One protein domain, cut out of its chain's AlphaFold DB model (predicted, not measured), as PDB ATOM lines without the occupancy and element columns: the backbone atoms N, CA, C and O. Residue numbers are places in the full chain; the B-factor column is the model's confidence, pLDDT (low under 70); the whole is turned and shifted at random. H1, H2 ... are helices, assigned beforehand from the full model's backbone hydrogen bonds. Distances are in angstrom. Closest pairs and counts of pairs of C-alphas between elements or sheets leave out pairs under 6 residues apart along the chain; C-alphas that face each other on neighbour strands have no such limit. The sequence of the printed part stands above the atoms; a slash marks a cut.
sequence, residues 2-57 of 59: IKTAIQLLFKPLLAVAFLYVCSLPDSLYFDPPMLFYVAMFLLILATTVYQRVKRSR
ATOM      1  N   ILE A   2     150.812  92.692 144.496       59.16
ATOM      2  CA  ILE A   2     149.617  93.541 144.268       59.16
ATOM      3  C   ILE A   2     148.317  92.737 144.051       59.16
ATOM      4  O   ILE A   2     147.267  93.082 144.586       59.16
ATOM      5  N   LYS A   3     148.387  91.611 143.330       56.09
ATOM      6  CA  LYS A   3     147.234  90.731 143.058       56.09
ATOM      7  C   LYS A   3     146.568  90.185 144.331       56.09
ATOM      8  O   LYS A   3     145.351  90.024 144.361       56.09
ATOM      9  N   THR A   4     147.357  89.920 145.371       58.81
ATOM     10  CA  THR A   4     146.875  89.414 146.663       58.81
ATOM     11  C   THR A   4     146.236  90.533 147.481       58.81
ATOM     12  O   THR A   4     145.184  90.317 148.068       58.81
ATOM     13  N   ALA A   5     146.804  91.745 147.444       57.78
ATOM     14  CA  ALA A   5     146.254  92.924 148.116       57.78
ATOM     15  C   ALA A   5     144.898  93.355 147.524       57.78
ATOM     16  O   ALA A   5     143.954  93.606 148.269       57.78
ATOM     17  N   ILE A   6     144.760  93.331 146.191       62.09
ATOM     18  CA  ILE A   6     143.478  93.595 145.519       62.09
ATOM     19  C   ILE A   6     142.436  92.558 145.943       62.09
ATOM     20  O   ILE A   6     141.325  92.924 146.299       62.09
ATOM     21  N   GLN A   7     142.787  91.267 145.973       60.69
ATOM     22  CA  GLN A   7     141.865  90.225 146.440       60.69
ATOM     23  C   GLN A   7     141.495  90.358 147.921       60.69
ATOM     24  O   GLN A   7     140.385  89.970 148.292       60.69
ATOM     25  N   LEU A   8     142.406  90.865 148.753       61.84
ATOM     26  CA  LEU A   8     142.176  91.069 150.179       61.84
ATOM     27  C   LEU A   8     141.215  92.232 150.443       61.84
ATOM     28  O   LEU A   8     140.452  92.153 151.391       61.84
ATOM     29  N   LEU A   9     141.226  93.265 149.594       63.31
ATOM     30  CA  LEU A   9     140.320  94.416 149.672       63.31
ATOM     31  C   LEU A   9     138.982  94.171 148.963       63.31
ATOM     32  O   LEU A   9     137.939  94.602 149.446       63.31
ATOM     33  N   PHE A  10     138.973  93.423 147.856       66.12
ATOM     34  CA  PHE A  10     137.737  93.134 147.119       66.12
ATOM     35  C   PHE A  10     136.792  92.210 147.890       66.12
ATOM     36  O   PHE A  10     135.581  92.367 147.810       66.12
ATOM     37  N   LYS A  11     137.331  91.242 148.641       67.44
ATOM     38  CA  LYS A  11     136.533  90.310 149.454       67.44
ATOM     39  C   LYS A  11     135.672  90.998 150.527       67.44
ATOM     40  O   LYS A  11     134.475  90.724 150.547       67.44
ATOM     41  N   PRO A  12     136.220  91.856 151.410       70.81
ATOM     42  CA  PRO A  12     135.428  92.535 152.428       70.81
ATOM     43  C   PRO A  12     134.464  93.540 151.802       70.81
ATOM     44  O   PRO A  12     133.324  93.614 152.240       70.81
ATOM     45  N   LEU A  13     134.866  94.242 150.737       72.69
ATOM     46  CA  LEU A  13     133.977  95.168 150.031       72.69
ATOM     47  C   LEU A  13     132.755  94.442 149.448       72.69
ATOM     48  O   LEU A  13     131.625  94.902 149.584       72.69
ATOM     49  N   LEU A  14     132.982  93.268 148.855       73.19
ATOM     50  CA  LEU A  14     131.932  92.402 148.330       73.19
ATOM     51  C   LEU A  14     131.016  91.874 149.449       73.19
ATOM     52  O   LEU A  14     129.804  91.828 149.271       73.19
ATOM     53  N   ALA A  15     131.575  91.507 150.604       75.75
ATOM     54  CA  ALA A  15     130.796  91.054 151.755       75.75
ATOM     55  C   ALA A  15     129.917  92.175 152.333       75.75
ATOM     56  O   ALA A  15     128.751  91.940 152.630       75.75
ATOM     57  N   VAL A  16     130.443  93.398 152.435       78.31
ATOM     58  CA  VAL A  16     129.678  94.570 152.885       78.31
ATOM     59  C   VAL A  16     128.568  94.908 151.894       78.31
ATOM     60  O   VAL A  16     127.439  95.135 152.313       78.31
ATOM     61  N   ALA A  17     128.852  94.874 150.588       75.00
ATOM     62  CA  ALA A  17     127.832  95.071 149.560       75.00
ATOM     63  C   ALA A  17     126.725  94.008 149.651       75.00
ATOM     64  O   ALA A  17     125.549  94.342 149.569       75.00
ATOM     65  N   PHE A  18     127.088  92.744 149.887       75.19
ATOM     66  CA  PHE A  18     126.120  91.663 150.068       75.19
ATOM     67  C   PHE A  18     125.256  91.863 151.320       75.19
ATOM     68  O   PHE A  18     124.039  91.742 151.245       75.19
ATOM     69  N   LEU A  19     125.860  92.231 152.453       79.12
ATOM     70  CA  LEU A  19     125.125  92.528 153.684       79.12
ATOM     71  C   LEU A  19     124.202  93.740 153.527       79.12
ATOM     72  O   LEU A  19     123.080  93.705 154.016       79.12
ATOM     73  N   TYR A  20     124.644  94.776 152.807       76.19
ATOM     74  CA  TYR A  20     123.825  95.945 152.495       76.19
ATOM     75  C   TYR A  20     122.600  95.557 151.659       76.19
ATOM     76  O   TYR A  20     121.476  95.903 152.017       76.19
ATOM     77  N   VAL A  21     122.810  94.757 150.609       69.94
ATOM     78  CA  VAL A  21     121.750  94.181 149.768       69.94
ATOM     79  C   VAL A  21     120.783  93.321 150.590       69.94
ATOM     80  O   VAL A  21     119.578  93.459 150.427       69.94
ATOM     81  N   CYS A  22     121.272  92.503 151.527       70.75
ATOM     82  CA  CYS A  22     120.422  91.712 152.427       70.75
ATOM     83  C   CYS A  22     119.695  92.541 153.499       70.75
ATOM     84  O   CYS A  22     118.700  92.075 154.043       70.75
ATOM     85  N   SER A  23     120.200  93.727 153.845       75.75
ATOM     86  CA  SER A  23     119.586  94.624 154.835       75.75
ATOM     87  C   SER A  23     118.554  95.587 154.242       75.75
ATOM     88  O   SER A  23     117.838  96.250 154.991       75.75
ATOM     89  N   LEU A  24     118.492  95.692 152.912       72.81
ATOM     90  CA  LEU A  24     117.515  96.522 152.217       72.81
ATOM     91  C   LEU A  24     116.112  95.903 152.353       72.81
ATOM     92  O   LEU A  24     115.967  94.691 152.194       72.81
ATOM     93  N   PRO A  25     115.073  96.712 152.631       75.69
ATOM     94  CA  PRO A  25     113.707  96.215 152.712       75.69
ATOM     95  C   PRO A  25     113.259  95.669 151.353       75.69
ATOM     96  O   PRO A  25     113.585  96.249 150.315       75.69
ATOM     97  N   ASP A  26     112.463  94.596 151.368       67.38
ATOM     98  CA  ASP A  26     111.987  93.913 150.157       67.38
ATOM     99  C   ASP A  26     111.349  94.883 149.147       67.38
ATOM    100  O   ASP A  26     111.526  94.734 147.940       67.38
ATOM    101  N   SER A  27     110.692  95.946 149.626       68.69
ATOM    102  CA  SER A  27     110.091  96.989 148.786       68.69
ATOM    103  C   SER A  27     111.083  97.713 147.868       68.69
ATOM    104  O   SER A  27     110.695  98.104 146.776       68.69
ATOM    105  N   LEU A  28     112.342  97.881 148.288       65.56
ATOM    106  CA  LEU A  28     113.406  98.507 147.488       65.56
ATOM    107  C   LEU A  28     114.149  97.497 146.604       65.56
ATOM    108  O   LEU A  28     114.845  97.875 145.664       65.56
ATOM    109  N   TYR A  29     114.031  96.204 146.910       63.22
ATOM    110  CA  TYR A  29     114.667  95.139 146.136       63.22
ATOM    111  C   TYR A  29     113.955  94.911 144.799       63.22
ATOM    112  O   TYR A  29     114.594  94.629 143.784       63.22
ATOM    113  N   PHE A  30     112.628  95.064 144.799       64.81
ATOM    114  CA  PHE A  30     111.789  94.967 143.604       64.81
ATOM    115  C   PHE A  30     111.764  96.248 142.765       64.81
ATOM    116  O   PHE A  30     111.136  96.256 141.704       64.81
ATOM    117  N   ASP A  31     112.469  97.307 143.183       73.12
ATOM    118  CA  ASP A  31     112.634  98.481 142.340       73.12
ATOM    119  C   ASP A  31     113.406  98.087 141.066       73.12
ATOM    120  O   ASP A  31     114.526  97.563 141.153       73.12
ATOM    121  N   PRO A  32     112.855  98.361 139.866       69.50
ATOM    122  CA  PRO A  32     113.450  97.959 138.593       69.50
ATOM    123  C   PRO A  32     114.952  98.266 138.449       69.50
ATOM    124  O   PRO A  32     115.677  97.388 137.979       69.50
ATOM    125  N   PRO A  33     115.477  99.444 138.861       74.94
ATOM    126  CA  PRO A  33     116.910  99.710 138.756       74.94
ATOM    127  C   PRO A  33     117.753  98.884 139.739       74.94
ATOM    128  O   PRO A  33     118.832  98.427 139.364       74.94
ATOM    129  N   MET A  34     117.284  98.654 140.971       69.75
ATOM    130  CA  MET A  34     118.031  97.907 141.996       69.75
ATOM    131  C   MET A  34     118.186  96.430 141.631       69.75
ATOM    132  O   MET A  34     119.271  95.864 141.778       69.75
ATOM    133  N   LEU A  35     117.141  95.834 141.059       72.88
ATOM    134  CA  LEU A  35     117.137  94.444 140.603       72.88
ATOM    135  C   LEU A  35     118.237  94.172 139.558       72.88
ATOM    136  O   LEU A  35     118.930  93.153 139.632       72.88
ATOM    137  N   PHE A  36     118.471  95.114 138.635       75.88
ATOM    138  CA  PHE A  36     119.567  95.033 137.662       75.88
ATOM    139  C   PHE A  36     120.950  95.070 138.326       75.88
ATOM    140  O   PHE A  36     121.831  94.292 137.946       75.88
ATOM    141  N   TYR A  37     121.148  95.928 139.332       77.44
ATOM    142  CA  TYR A  37     122.416  96.009 140.066       77.44
ATOM    143  C   TYR A  37     122.704  94.731 140.859       77.44
ATOM    144  O   TYR A  37     123.823  94.214 140.804       77.44
ATOM    145  N   VAL A  38     121.694  94.179 141.535       75.75
ATOM    146  CA  VAL A  38     121.796  92.901 142.254       75.75
ATOM    147  C   VAL A  38     122.134  91.759 141.291       75.75
ATOM    148  O   VAL A  38     123.049  90.974 141.554       75.75
ATOM    149  N   ALA A  39     121.441  91.671 140.152       80.94
ATOM    150  CA  ALA A  39     121.695  90.637 139.152       80.94
ATOM    151  C   ALA A  39     123.110  90.742 138.557       80.94
ATOM    152  O   ALA A  39     123.812  89.734 138.454       80.94
ATOM    153  N   MET A  40     123.574  91.956 138.230       81.81
ATOM    154  CA  MET A  40     124.953  92.193 137.782       81.81
ATOM    155  C   MET A  40     125.975  91.779 138.843       81.81
ATOM    156  O   MET A  40     126.973  91.136 138.516       81.81
ATOM    157  N   PHE A  41     125.723  92.104 140.112       79.88
ATOM    158  CA  PHE A  41     126.595  91.719 141.216       79.88
ATOM    159  C   PHE A  41     126.715  90.194 141.342       79.88
ATOM    160  O   PHE A  41     127.830  89.667 141.408       79.88
ATOM    161  N   LEU A  42     125.591  89.470 141.301       82.25
ATOM    162  CA  LEU A  42     125.574  88.004 141.328       82.25
ATOM    163  C   LEU A  42     126.288  87.397 140.114       82.25
ATOM    164  O   LEU A  42     127.042  86.437 140.271       82.25
ATOM    165  N   LEU A  43     126.113  87.974 138.922       84.56
ATOM    166  CA  LEU A  43     126.788  87.532 137.700       84.56
ATOM    167  C   LEU A  43     128.315  87.673 137.815       84.56
ATOM    168  O   LEU A  43     129.062  86.739 137.500       84.56
ATOM    169  N   ILE A  44     128.791  88.825 138.294       83.38
ATOM    170  CA  ILE A  44     130.220  89.088 138.510       83.38
ATOM    171  C   ILE A  44     130.763  88.126 139.565       83.38
ATOM    172  O   ILE A  44     131.818  87.514 139.361       83.38
ATOM    173  N   LEU A  45     130.035  87.931 140.665       79.44
ATOM    174  CA  LEU A  45     130.418  87.007 141.726       79.44
ATOM    175  C   LEU A  45     130.530  85.568 141.209       79.44
ATOM    176  O   LEU A  45     131.577  84.938 141.383       79.44
ATOM    177  N   ALA A  46     129.509  85.074 140.509       80.06
ATOM    178  CA  ALA A  46     129.488  83.739 139.920       80.06
ATOM    179  C   ALA A  46     130.644  83.540 138.929       80.06
ATOM    180  O   ALA A  46     131.352  82.535 138.995       80.06
ATOM    181  N   THR A  47     130.908  84.530 138.072       79.06
ATOM    182  CA  THR A  47     132.030  84.501 137.120       79.06
ATOM    183  C   THR A  47     133.375  84.440 137.843       79.06
ATOM    184  O   THR A  47     134.256  83.659 137.476       79.06
ATOM    185  N   THR A  48     133.535  85.224 138.911       79.31
ATOM    186  CA  THR A  48     134.771  85.274 139.702       79.31
ATOM    187  C   THR A  48     135.021  83.950 140.427       79.31
ATOM    188  O   THR A  48     136.146  83.442 140.431       79.31
ATOM    189  N   VAL A  49     133.972  83.361 141.009       79.81
ATOM    190  CA  VAL A  49     134.023  82.041 141.653       79.81
ATOM    191  C   VAL A  49     134.330  80.960 140.619       79.81
ATOM    192  O   VAL A  49     135.259  80.182 140.825       79.81
ATOM    193  N   TYR A  50     133.645  80.960 139.473       77.81
ATOM    194  CA  TYR A  50     133.887  80.012 138.384       77.81
ATOM    195  C   TYR A  50     135.335  80.067 137.890       77.81
ATOM    196  O   TYR A  50     135.987  79.031 137.764       77.81
ATOM    197  N   GLN A  51     135.889  81.264 137.673       77.62
ATOM    198  CA  GLN A  51     137.288  81.421 137.274       77.62
ATOM    199  C   GLN A  51     138.265  80.924 138.342       77.62
ATOM    200  O   GLN A  51     139.277  80.312 137.989       77.62
ATOM    201  N   ARG A  52     137.986  81.154 139.635       73.00
ATOM    202  CA  ARG A  52     138.801  80.595 140.724       73.00
ATOM    203  C   ARG A  52     138.739  79.073 140.730       73.00
ATOM    204  O   ARG A  52     139.793  78.446 140.733       73.00
ATOM    205  N   VAL A  53     137.548  78.478 140.670       75.88
ATOM    206  CA  VAL A  53     137.363  77.015 140.657       75.88
ATOM    207  C   VAL A  53     138.039  76.390 139.435       75.88
ATOM    208  O   VAL A  53     138.801  75.438 139.578       75.88
ATOM    209  N   LYS A  54     137.861  76.973 138.245       75.06
ATOM    210  CA  LYS A  54     138.510  76.517 137.009       75.06
ATOM    211  C   LYS A  54     140.038  76.600 137.080       75.06
ATOM    212  O   LYS A  54     140.701  75.706 136.574       75.06
ATOM    213  N   ARG A  55     140.600  77.630 137.728       67.06
ATOM    214  CA  ARG A  55     142.050  77.735 137.996       67.06
ATOM    215  C   ARG A  55     142.561  76.751 139.049       67.06
ATOM    216  O   ARG A  55     143.759  76.504 139.079       67.06
ATOM    217  N   SER A  56     141.683  76.253 139.917       60.62
ATOM    218  CA  SER A  56     142.036  75.353 141.023       60.62
ATOM    219  C   SER A  56     141.988  73.879 140.624       60.62
ATOM    220  O   SER A  56     142.493  73.046 141.368       60.62
ATOM    221  N   ARG A  57     141.376  73.537 139.480       48.59
ATOM    222  CA  ARG A  57     141.417  72.173 138.945       48.59
ATOM    223  C   ARG A  57     142.812  71.901 138.359       48.59
ATOM    224  O   ARG A  57     143.163  72.567 137.383       48.59
TER     225      ARG A  57
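This is residues 2 to 57 of the 59 residues of an uncharacterized protein of Aeromonas schubertii (UniProt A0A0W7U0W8). Two long helices, H1 and H3, form a loose, open V, with the short helix H2 in the turn at its narrow end. The free ends of both long helices, residues 2 to 13 of H1 and 46 to 56 of H3, stick out at the open end. The printed part has 56 residues with three named helices, in the order H1, H2, H3, and no named strand; its class is all helix. It is loose, with a radius of gyration of the C-alphas of 13.6 A, and elongated, spanning 40 by 20 by 14 A.

H1, residues 2 to 23, begins at C-alpha 2 at (149.617, 93.541, 144.268) and is 31.9 A long from first to last C-alpha. H2 is residues 26 to 29. H3, residues 32 to 56, is 36.5 A long and ends at C-alpha 56 at (142.036, 75.353, 141.023).

H1 and H3 are close but not clearly touching; their closest C-alphas, of Val 21 and Val 38, are 7.6 A apart. They run opposite ways at a steep tilt of 39 degrees. H2 and H3 are close but not clearly touching, with the closest C-alphas, of Tyr 29 and Leu 35, 6.1 A apart. H1 and H2 are only just apart, at 8.0 A. O i to N i+4 pairs are within hydrogen-bond range in 17 of 18 cases in H1 and 20 of 21 in H3; H2 is too short for such a pair.

The two C-alphas farthest apart, of Ser 27 and Arg 57, are 41.2 A apart. The printed part has no cut, and the links H1 to H2 and H2 to H3 are tight. The mean pLDDT of the printed part is 71.8; residues 2 to 11, 21, 26 to 30, 32, 34 and 55 to 57 are under 70.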